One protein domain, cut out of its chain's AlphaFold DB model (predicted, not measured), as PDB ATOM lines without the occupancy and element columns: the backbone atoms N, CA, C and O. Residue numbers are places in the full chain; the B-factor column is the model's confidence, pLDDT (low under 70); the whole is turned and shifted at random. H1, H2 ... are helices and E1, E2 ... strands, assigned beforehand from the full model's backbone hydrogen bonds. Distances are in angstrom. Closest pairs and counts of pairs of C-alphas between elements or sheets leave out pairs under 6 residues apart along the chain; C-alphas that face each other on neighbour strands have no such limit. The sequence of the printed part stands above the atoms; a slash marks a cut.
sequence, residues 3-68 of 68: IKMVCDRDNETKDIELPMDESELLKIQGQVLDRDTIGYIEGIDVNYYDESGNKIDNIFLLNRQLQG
ATOM      1  N   ILE A   3       4.549 -44.384 -33.822       94.56
ATOM      2  CA  ILE A   3       3.807 -45.442 -34.483       94.56
ATOM      3  C   ILE A   3       2.600 -44.818 -35.165       94.56
ATOM      4  O   ILE A   3       1.863 -44.047 -34.552       94.56
ATOM      5  N   LYS A   4       2.375 -45.200 -36.415       94.44
ATOM      6  CA  LYS A   4       1.161 -44.894 -37.151       94.44
ATOM      7  C   LYS A   4       0.169 -46.037 -36.998       94.44
ATOM      8  O   LYS A   4       0.426 -47.153 -37.440       94.44
ATOM      9  N   MET A   5      -0.965 -45.738 -36.388       91.38
ATOM     10  CA  MET A   5      -2.136 -46.600 -36.319       91.38
ATOM     11  C   MET A   5      -3.016 -46.335 -37.540       91.38
ATOM     12  O   MET A   5      -3.247 -45.173 -37.870       91.38
ATOM     13  N   VAL A   6      -3.488 -47.380 -38.212       89.62
ATOM     14  CA  VAL A   6      -4.323 -47.287 -39.417       89.62
ATOM     15  C   VAL A   6      -5.517 -48.212 -39.262       89.62
ATOM     16  O   VAL A   6      -5.328 -49.407 -39.055       89.62
ATOM     17  N   CYS A   7      -6.725 -47.670 -39.368       85.75
ATOM     18  CA  CYS A   7      -7.947 -48.453 -39.476       85.75
ATOM     19  C   CYS A   7      -8.082 -48.992 -40.906       85.75
ATOM     20  O   CYS A   7      -8.164 -48.216 -41.856       85.75
ATOM     21  N   ASP A   8      -8.137 -50.308 -41.083       82.88
ATOM     22  CA  ASP A   8      -8.248 -50.931 -42.409       82.88
ATOM     23  C   ASP A   8      -9.616 -50.697 -43.060       82.88
ATOM     24  O   ASP A   8      -9.753 -50.774 -44.283       82.88
ATOM     25  N   ARG A   9     -10.637 -50.382 -42.256       80.38
ATOM     26  CA  ARG A   9     -12.010 -50.179 -42.730       80.38
ATOM     27  C   ARG A   9     -12.180 -48.874 -43.505       80.38
ATOM     28  O   ARG A   9     -12.841 -48.863 -44.541       80.38
ATOM     29  N   ASP A  10     -11.635 -47.777 -42.989       80.56
ATOM     30  CA  ASP A  10     -11.847 -46.423 -43.515       80.56
ATOM     31  C   ASP A  10     -10.548 -45.646 -43.776       80.56
ATOM     32  O   ASP A  10     -10.595 -44.506 -44.239       80.56
ATOM     33  N   ASN A  11      -9.389 -46.280 -43.568       83.19
ATOM     34  CA  ASN A  11      -8.060 -45.674 -43.644       83.19
ATOM     35  C   ASN A  11      -7.870 -44.489 -42.686       83.19
ATOM     36  O   ASN A  11      -6.992 -43.654 -42.921       83.19
ATOM     37  N   GLU A  12      -8.661 -44.389 -41.611       83.62
ATOM     38  CA  GLU A  12      -8.392 -43.411 -40.563       83.62
ATOM     39  C   GLU A  12      -7.027 -43.703 -39.934       83.62
ATOM     40  O   GLU A  12      -6.694 -44.844 -39.609       83.62
ATOM     41  N   THR A  13      -6.215 -42.658 -39.780       88.44
ATOM     42  CA  THR A  13      -4.861 -42.783 -39.244       88.44
ATOM     43  C   THR A  13      -4.693 -41.976 -37.974       88.44
ATOM     44  O   THR A  13      -5.128 -40.824 -37.912       88.44
ATOM     45  N   LYS A  14      -3.967 -42.531 -37.006       90.44
ATOM     46  CA  LYS A  14      -3.599 -41.835 -35.776       90.44
ATOM     47  C   LYS A  14      -2.150 -42.113 -35.417       90.44
ATOM     48  O   LYS A  14      -1.738 -43.265 -35.335       90.44
ATOM     49  N   ASP A  15      -1.393 -41.052 -35.179       93.38
ATOM     50  CA  ASP A  15      -0.013 -41.172 -34.724       93.38
ATOM     51  C   ASP A  15       0.020 -41.231 -33.192       93.38
ATOM     52  O   ASP A  15      -0.628 -40.431 -32.510       93.38
ATOM     53  N   ILE A  16       0.768 -42.190 -32.654       93.06
ATOM     54  CA  ILE A  16       0.994 -42.379 -31.218       93.06
ATOM     55  C   ILE A  16       2.487 -42.493 -30.929       93.06
ATOM     56  O   ILE A  16       3.284 -42.829 -31.807       93.06
ATOM     57  N   GLU A  17       2.873 -42.248 -29.681       94.88
ATOM     58  CA  GLU A  17       4.252 -42.390 -29.231       94.88
ATOM     59  C   GLU A  17       4.351 -43.480 -28.163       94.88
ATOM     60  O   GLU A  17       3.656 -43.433 -27.154       94.88
ATOM     61  N   LEU A  18       5.210 -44.472 -28.408       93.81
ATOM     62  CA  LEU A  18       5.531 -45.538 -27.459       93.81
ATOM     63  C   LEU A  18       6.906 -45.319 -26.796       93.81
ATOM     64  O   LEU A  18       7.809 -44.781 -27.448       93.81
ATOM     65  N   PRO A  19       7.127 -45.807 -25.564       95.44
ATOM     66  CA  PRO A  19       6.142 -46.496 -24.735       95.44
ATOM     67  C   PRO A  19       5.093 -45.543 -24.147       95.44
ATOM     68  O   PRO A  19       5.381 -44.378 -23.893       95.44
ATOM     69  N   MET A  20       3.894 -46.058 -23.883       93.94
ATOM     70  CA  MET A  20       2.810 -45.332 -23.215       93.94
ATOM     71  C   MET A  20       2.001 -46.246 -22.293       93.94
ATOM     72  O   MET A  20       2.155 -47.466 -22.345       93.94
ATOM     73  N   ASP A  21       1.132 -45.678 -21.455       92.12
ATOM     74  CA  ASP A  21       0.251 -46.471 -20.592       92.12
ATOM     75  C   ASP A  21      -0.603 -47.445 -21.422       92.12
ATOM     76  O   ASP A  21      -1.221 -47.063 -22.419       92.12
ATOM     77  N   GLU A  22      -0.640 -48.720 -21.024       88.75
ATOM     78  CA  GLU A  22      -1.339 -49.762 -21.787       88.75
ATOM     79  C   GLU A  22      -2.854 -49.497 -21.866       88.75
ATOM     80  O   GLU A  22      -3.482 -49.757 -22.894       88.75
ATOM     81  N   SER A  23      -3.440 -48.903 -20.821       87.56
ATOM     82  CA  SER A  23      -4.852 -48.508 -20.802       87.56
ATOM     83  C   SER A  23      -5.121 -47.339 -21.747       87.56
ATOM     84  O   SER A  23      -6.195 -47.256 -22.341       87.56
ATOM     85  N   GLU A  24      -4.169 -46.415 -21.884       89.88
ATOM     86  CA  GLU A  24      -4.256 -45.323 -22.853       89.88
ATOM     87  C   GLU A  24      -4.107 -45.841 -24.291       89.88
ATOM     88  O   GLU A  24      -4.903 -45.468 -25.152       89.88
ATOM     89  N   LEU A  25      -3.189 -46.782 -24.534       89.50
ATOM     90  CA  LEU A  25      -3.049 -47.460 -25.826       89.50
ATOM     91  C   LEU A  25      -4.349 -48.173 -26.239       89.50
ATOM     92  O   LEU A  25      -4.809 -48.005 -27.370       89.50
ATOM     93  N   LEU A  26      -4.989 -48.893 -25.308       86.69
ATOM     94  CA  LEU A  26      -6.304 -49.513 -25.521       86.69
ATOM     95  C   LEU A  26      -7.389 -48.477 -25.838       86.69
ATOM     96  O   LEU A  26      -8.196 -48.689 -26.741       86.69
ATOM     97  N   LYS A  27      -7.411 -47.337 -25.136       85.12
ATOM     98  CA  LYS A  27      -8.370 -46.254 -25.417       85.12
ATOM     99  C   LYS A  27      -8.175 -45.665 -26.808       85.12
ATOM    100  O   LYS A  27      -9.163 -45.386 -27.478       85.12
ATOM    101  N   ILE A  28      -6.931 -45.459 -27.244       86.81
ATOM    102  CA  ILE A  28      -6.658 -44.910 -28.575       86.81
ATOM    103  C   ILE A  28      -7.055 -45.908 -29.661       86.81
ATOM    104  O   ILE A  28      -7.707 -45.506 -30.622       86.81
ATOM    105  N   GLN A  29      -6.717 -47.188 -29.488       83.06
ATOM    106  CA  GLN A  29      -7.172 -48.247 -30.387       83.06
ATOM    107  C   GLN A  29      -8.704 -48.268 -30.468       83.06
ATOM    108  O   GLN A  29      -9.259 -48.295 -31.561       83.06
ATOM    109  N   GLY A  30      -9.376 -48.158 -29.319       78.38
ATOM    110  CA  GLY A  30     -10.822 -48.000 -29.240       78.38
ATOM    111  C   GLY A  30     -11.322 -46.785 -30.017       78.38
ATOM    112  O   GLY A  30     -12.228 -46.933 -30.806       78.38
ATOM    113  N   GLN A  31     -10.716 -45.604 -29.897       78.06
ATOM    114  CA  GLN A  31     -11.148 -44.415 -30.654       78.06
ATOM    115  C   GLN A  31     -10.992 -44.546 -32.174       78.06
ATOM    116  O   GLN A  31     -11.786 -43.970 -32.910       78.06
ATOM    117  N   VAL A  32      -9.959 -45.253 -32.637       78.00
ATOM    118  CA  VAL A  32      -9.733 -45.501 -34.071       78.00
ATOM    119  C   VAL A  32     -10.738 -46.521 -34.619       78.00
ATOM    120  O   VAL A  32     -11.092 -46.464 -35.791       78.00
ATOM    121  N   LEU A  33     -11.224 -47.430 -33.772       73.81
ATOM    122  CA  LEU A  33     -12.186 -48.472 -34.136       73.81
ATOM    123  C   LEU A  33     -13.654 -48.085 -33.905       73.81
ATOM    124  O   LEU A  33     -14.544 -48.526 -34.635       73.81
ATOM    125  N   ASP A  34     -13.918 -47.321 -32.853       66.00
ATOM    126  CA  ASP A  34     -15.225 -47.186 -32.229       66.00
ATOM    127  C   ASP A  34     -15.834 -45.823 -32.548       66.00
ATOM    128  O   ASP A  34     -15.651 -44.820 -31.852       66.00
ATOM    129  N   ARG A  35     -16.584 -45.823 -33.651       60.53
ATOM    130  CA  ARG A  35     -17.579 -44.801 -33.973       60.53
ATOM    131  C   ARG A  35     -19.020 -45.252 -33.713       60.53
ATOM    132  O   ARG A  35     -19.883 -44.507 -34.148       60.53
ATOM    133  N   ASP A  36     -19.292 -46.389 -33.044       51.97
ATOM    134  CA  ASP A  36     -20.602 -46.655 -32.383       51.97
ATOM    135  C   ASP A  36     -20.812 -48.073 -31.791       51.97
ATOM    136  O   ASP A  36     -21.899 -48.352 -31.280       51.97
ATOM    137  N   THR A  37     -19.860 -49.011 -31.821       53.19
ATOM    138  CA  THR A  37     -20.146 -50.386 -31.378       53.19
ATOM    139  C   THR A  37     -18.980 -51.142 -30.736       53.19
ATOM    140  O   THR A  37     -18.146 -51.717 -31.427       53.19
ATOM    141  N   ILE A  38     -19.149 -51.335 -29.423       45.88
ATOM    142  CA  ILE A  38     -19.000 -52.591 -28.666       45.88
ATOM    143  C   ILE A  38     -17.560 -53.030 -28.353       45.88
ATOM    144  O   ILE A  38     -16.692 -53.179 -29.204       45.88
ATOM    145  N   GLY A  39     -17.357 -53.284 -27.057       47.97
ATOM    146  CA  GLY A  39     -16.105 -53.707 -26.453       47.97
ATOM    147  C   GLY A  39     -15.485 -54.966 -27.058       47.97
ATOM    148  O   GLY A  39     -16.170 -55.834 -27.585       47.97
ATOM    149  N   TYR A  40     -14.167 -55.055 -26.881       49.62
ATOM    150  CA  TYR A  40     -13.325 -56.183 -27.276       49.62
ATOM    151  C   TYR A  40     -13.423 -56.531 -28.765       49.62
ATOM    152  O   TYR A  40     -14.023 -57.522 -29.171       49.62
ATOM    153  N   ILE A  41     -12.750 -55.724 -29.585       52.84
ATOM    154  CA  ILE A  41     -12.498 -56.075 -30.980       52.84
ATOM    155  C   ILE A  41     -11.288 -57.012 -30.998       52.84
ATOM    156  O   ILE A  41     -10.129 -56.597 -31.027       52.84
ATOM    157  N   GLU A  42     -11.578 -58.310 -30.918       47.69
ATOM    158  CA  GLU A  42     -10.673 -59.342 -31.405       47.69
ATOM    159  C   GLU A  42     -10.442 -59.119 -32.908       47.69
ATOM    160  O   GLU A  42     -11.244 -59.518 -33.745       47.69
ATOM    161  N   GLY A  43      -9.309 -58.506 -33.249       53.00
ATOM    162  CA  GLY A  43      -8.669 -58.703 -34.545       53.00
ATOM    163  C   GLY A  43      -8.867 -57.632 -35.626       53.00
ATOM    164  O   GLY A  43      -9.931 -57.061 -35.825       53.00
ATOM    165  N   ILE A  44      -7.769 -57.467 -36.371       57.03
ATOM    166  CA  ILE A  44      -7.663 -57.253 -37.827       57.03
ATOM    167  C   ILE A  44      -8.134 -55.905 -38.401       57.03
ATOM    168  O   ILE A  44      -7.675 -55.550 -39.477       57.03
ATOM    169  N   ASP A  45      -8.907 -55.088 -37.690       73.62
ATOM    170  CA  ASP A  45      -9.316 -53.780 -38.234       73.62
ATOM    171  C   ASP A  45      -8.277 -52.660 -38.029       73.62
ATOM    172  O   ASP A  45      -8.435 -51.584 -38.598       73.62
ATOM    173  N   VAL A  46      -7.205 -52.885 -37.253       82.75
ATOM    174  CA  VAL A  46      -6.137 -51.892 -37.039       82.75
ATOM    175  C   VAL A  46      -4.763 -52.462 -37.358       82.75
ATOM    176  O   VAL A  46      -4.321 -53.434 -36.745       82.75
ATOM    177  N   ASN A  47      -4.053 -51.785 -38.253       90.44
ATOM    178  CA  ASN A  47      -2.645 -52.012 -38.534       90.44
ATOM    179  C   ASN A  47      -1.764 -50.948 -37.873       90.44
ATOM    180  O   ASN A  47      -2.156 -49.794 -37.704       90.44
ATOM    181  N   TYR A  48      -0.537 -51.338 -37.539       92.12
ATOM    182  CA  TYR A  48       0.451 -50.477 -36.897       92.12
ATOM    183  C   TYR A  48       1.713 -50.437 -37.741       92.12
ATOM    184  O   TYR A  48       2.171 -51.482 -38.203       92.12
ATOM    185  N   TYR A  49       2.287 -49.253 -37.912       94.50
ATOM    186  CA  TYR A  49       3.508 -49.054 -38.683       94.50
ATOM    187  C   TYR A  49       4.494 -48.185 -37.916       94.50
ATOM    188  O   TYR A  49       4.095 -47.206 -37.287       94.50
ATOM    189  N   ASP A  50       5.778 -48.520 -37.970       93.94
ATOM    190  CA  ASP A  50       6.825 -47.635 -37.463       93.94
ATOM    191  C   ASP A  50       7.078 -46.432 -38.395       93.94
ATOM    192  O   ASP A  50       6.485 -46.298 -39.469       93.94
ATOM    193  N   GLU A  51       7.994 -45.548 -37.998       91.25
ATOM    194  CA  GLU A  51       8.412 -44.385 -38.796       91.25
ATOM    195  C   GLU A  51       9.004 -44.751 -40.167       91.25
ATOM    196  O   GLU A  51       8.993 -43.925 -41.080       91.25
ATOM    197  N   SER A  52       9.517 -45.973 -40.323       92.75
ATOM    198  CA  SER A  52      10.069 -46.486 -41.582       92.75
ATOM    199  C   SER A  52       9.009 -47.168 -42.455       92.75
ATOM    200  O   SER A  52       9.313 -47.577 -43.575       92.75
ATOM    201  N   GLY A  53       7.765 -47.276 -41.976       91.62
ATOM    202  CA  GLY A  53       6.669 -47.954 -42.662       91.62
ATOM    203  C   GLY A  53       6.663 -49.474 -42.482       91.62
ATOM    204  O   GLY A  53       5.922 -50.156 -43.191       91.62
ATOM    205  N   ASN A  54       7.448 -50.026 -41.554       94.12
ATOM    206  CA  ASN A  54       7.408 -51.456 -41.261       94.12
ATOM    207  C   ASN A  54       6.176 -51.779 -40.424       94.12
ATOM    208  O   ASN A  54       5.901 -51.107 -39.427       94.12
ATOM    209  N   LYS A  55       5.456 -52.833 -40.812       93.00
ATOM    210  CA  LYS A  55       4.290 -53.311 -40.074       93.00
ATOM    211  C   LYS A  55       4.714 -53.906 -38.727       93.00
ATOM    212  O   LYS A  55       5.677 -54.664 -38.653       93.00
ATOM    213  N   ILE A  56       3.967 -53.577 -37.681       91.94
ATOM    214  CA  ILE A  56       4.143 -54.098 -36.326       91.94
ATOM    215  C   ILE A  56       2.982 -55.041 -36.027       91.94
ATOM    216  O   ILE A  56       1.830 -54.614 -35.965       91.94
ATOM    217  N   ASP A  57       3.295 -56.317 -35.811       87.88
ATOM    218  CA  ASP A  57       2.277 -57.350 -35.594       87.88
ATOM    219  C   ASP A  57       1.631 -57.270 -34.205       87.88
ATOM    220  O   ASP A  57       0.436 -57.515 -34.054       87.88
ATOM    221  N   ASN A  58       2.408 -56.929 -33.170       89.75
ATOM    222  CA  ASN A  58       1.910 -56.837 -31.799       89.75
ATOM    223  C   ASN A  58       2.400 -55.559 -31.113       89.75
ATOM    224  O   ASN A  58       3.474 -55.517 -30.507       89.75
ATOM    225  N   ILE A  59       1.568 -54.521 -31.192       90.69
ATOM    226  CA  ILE A  59       1.861 -53.209 -30.616       90.69
ATOM    227  C   ILE A  59       1.974 -53.241 -29.085       90.69
ATOM    228  O   ILE A  59       2.782 -52.512 -28.516       90.69
ATOM    229  N   PHE A  60       1.223 -54.119 -28.412       90.62
ATOM    230  CA  PHE A  60       1.241 -54.253 -26.952       90.62
ATOM    231  C   PHE A  60       2.528 -54.907 -26.458       90.62
ATOM    232  O   PHE A  60       3.113 -54.458 -25.472       90.62
ATOM    233  N   LEU A  61       3.009 -55.934 -27.165       91.81
ATOM    234  CA  LEU A  61       4.304 -56.544 -26.876       91.81
ATOM    235  C   LEU A  61       5.434 -55.526 -27.054       91.81
ATOM    236  O   LEU A  61       6.269 -55.397 -26.160       91.81
ATOM    237  N   LEU A  62       5.428 -54.779 -28.162       92.50
ATOM    238  CA  LEU A  62       6.410 -53.721 -28.405       92.50
ATOM    239  C   LEU A  62       6.351 -52.641 -27.315       92.50
ATOM    240  O   LEU A  62       7.387 -52.250 -26.788       92.50
ATOM    241  N   ASN A  63       5.149 -52.198 -26.934       93.62
ATOM    242  CA  ASN A  63       4.961 -51.213 -25.871       93.62
ATOM    243  C   ASN A  63       5.600 -51.671 -24.553       93.62
ATOM    244  O   ASN A  63       6.382 -50.928 -23.965       93.62
ATOM    245  N   ARG A  64       5.344 -52.916 -24.129       93.31
ATOM    246  CA  ARG A  64       5.936 -53.489 -22.909       93.31
ATOM    247  C   ARG A  64       7.456 -53.630 -23.007       93.31
ATOM    248  O   ARG A  64       8.151 -53.322 -22.049       93.31
ATOM    249  N   GLN A  65       7.983 -54.050 -24.160       93.00
ATOM    250  CA  GLN A  65       9.434 -54.145 -24.384       93.00
ATOM    251  C   GLN A  65      10.136 -52.784 -24.294       93.00
ATOM    252  O   GLN A  65      11.282 -52.718 -23.857       93.00
ATOM    253  N   LEU A  66       9.461 -51.706 -24.697       92.31
ATOM    254  CA  LEU A  66       9.991 -50.345 -24.622       92.31
ATOM    255  C   LEU A  66       9.877 -49.724 -23.221       92.31
ATOM    256  O   LEU A  66      10.608 -48.778 -22.935       92.31
ATOM    257  N   GLN A  67       8.978 -50.218 -22.362       87.75
ATOM    258  CA  GLN A  67       8.801 -49.716 -20.990       87.75
ATOM    259  C   GLN A  67       9.917 -50.141 -20.027       87.75
ATOM    260  O   GLN A  67      10.189 -49.397 -19.084       87.75
ATOM    261  N   GLY A  68      10.598 -51.258 -20.306       71.75
ATOM    262  CA  GLY A  68      11.671 -51.799 -19.462       71.75
ATOM    263  C   GLY A  68      11.171 -52.749 -18.385       71.75
ATOM    264  O   GLY A  68      10.323 -52.335 -17.566       71.75
TER     265      GLY A  68
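Overview. This is residues 3 to 68 of the 68 residues of an uncharacterized protein of Clostridium celatum DSM 1785 (UniProt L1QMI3). A small sheet of three strands has one helix, H1, over one face, and a shorter helix, H2, grazes the sheet and comes near the beginning of H1. The long loop of residues 34 to 45 swings wide from H1 to E3, and Asp 36 in this loop and Gly 68, just after H2, mark the two far ends of the model. The printed part has 66 residues, with three named strands and two named helices in the order E1, E2, H1, E3, H2; the sheet runs E2, E1, E3, all antiparallel, and the class is mixed, helices and strands. The whole is compact, with a radius of gyration of the C-alphas of 11.5 A and spans of 35 by 24 by 17 A.

Arrangement. Begin at E1, residues 3 to 7, the inner strand. On one side of it is E2, residues 13 to 17, which forms a hairpin with it: the directions stand at 152 degrees, and N 5 and O 14 are 2.8 A apart, within hydrogen-bond range. On the other side is E3, residues 46 to 50, antiparallel to E1 at 156 degrees; look there for N 6 and O 47, 2.8 A apart and within hydrogen-bond range. Residues 48 to 49 of E3 also pair, antiparallel, with residues 55 to 56. H1, residues 22 to 33, is on the sheet at a height of 8.4 A, over E1; on the local plane it stands at 28 degrees to E1, only just along the strands. The closest C-alphas of H1 and E1 are those of Val 32 and Cys 7, 6.4 A apart. E2, H1 and E3 make a split strand-helix-strand unit, two strands running the same way with E1 between them, and its crossover is right-handed; H1 and the sheet make two layers, a helix on one face of a sheet. H2, residues 59 to 67, only grazes the sheet, with its residues 59 to 63; the closest C-alphas of H2 and E3 are those of Ile 59 and Tyr 48, 7.0 A apart. H1 and H2 are close but not clearly touching, with the C-alphas of Glu 22 and Phe 60 closest at 7.3 A, at a shallow tilt of 30 degrees, opposite ways. In H1 and H2 every O i to N i+4 pair is within hydrogen-bond range.

Along the chain. Find C-alpha 3 at (3.807, -45.442, -34.483); from there E1 runs 13.1 A to C-alpha 7. E2 covers 13.5 A from Thr 13 to Glu 17, and E3 13.6 A from Val 46 to Asp 50. H1 begins at C-alpha 22, (-1.339, -49.762, -21.787), and runs 16.5 A to Leu 33. H2 covers 12.4 A from Ile 59 and ends at C-alpha 67, (8.801, -49.716, -20.990).

Size, cuts and confidence. The C-alphas of Asp 36 and Gly 68, the two farthest apart, are 35.1 A from each other. The printed part has no cut. The link from H1 to E3, 12 residues, is long; the links E1 to E2 and E2 to H1 are tight, and E3 to H2 is short. Mean pLDDT of the printed part is 82.6, and residues 34 to 44 are under 70.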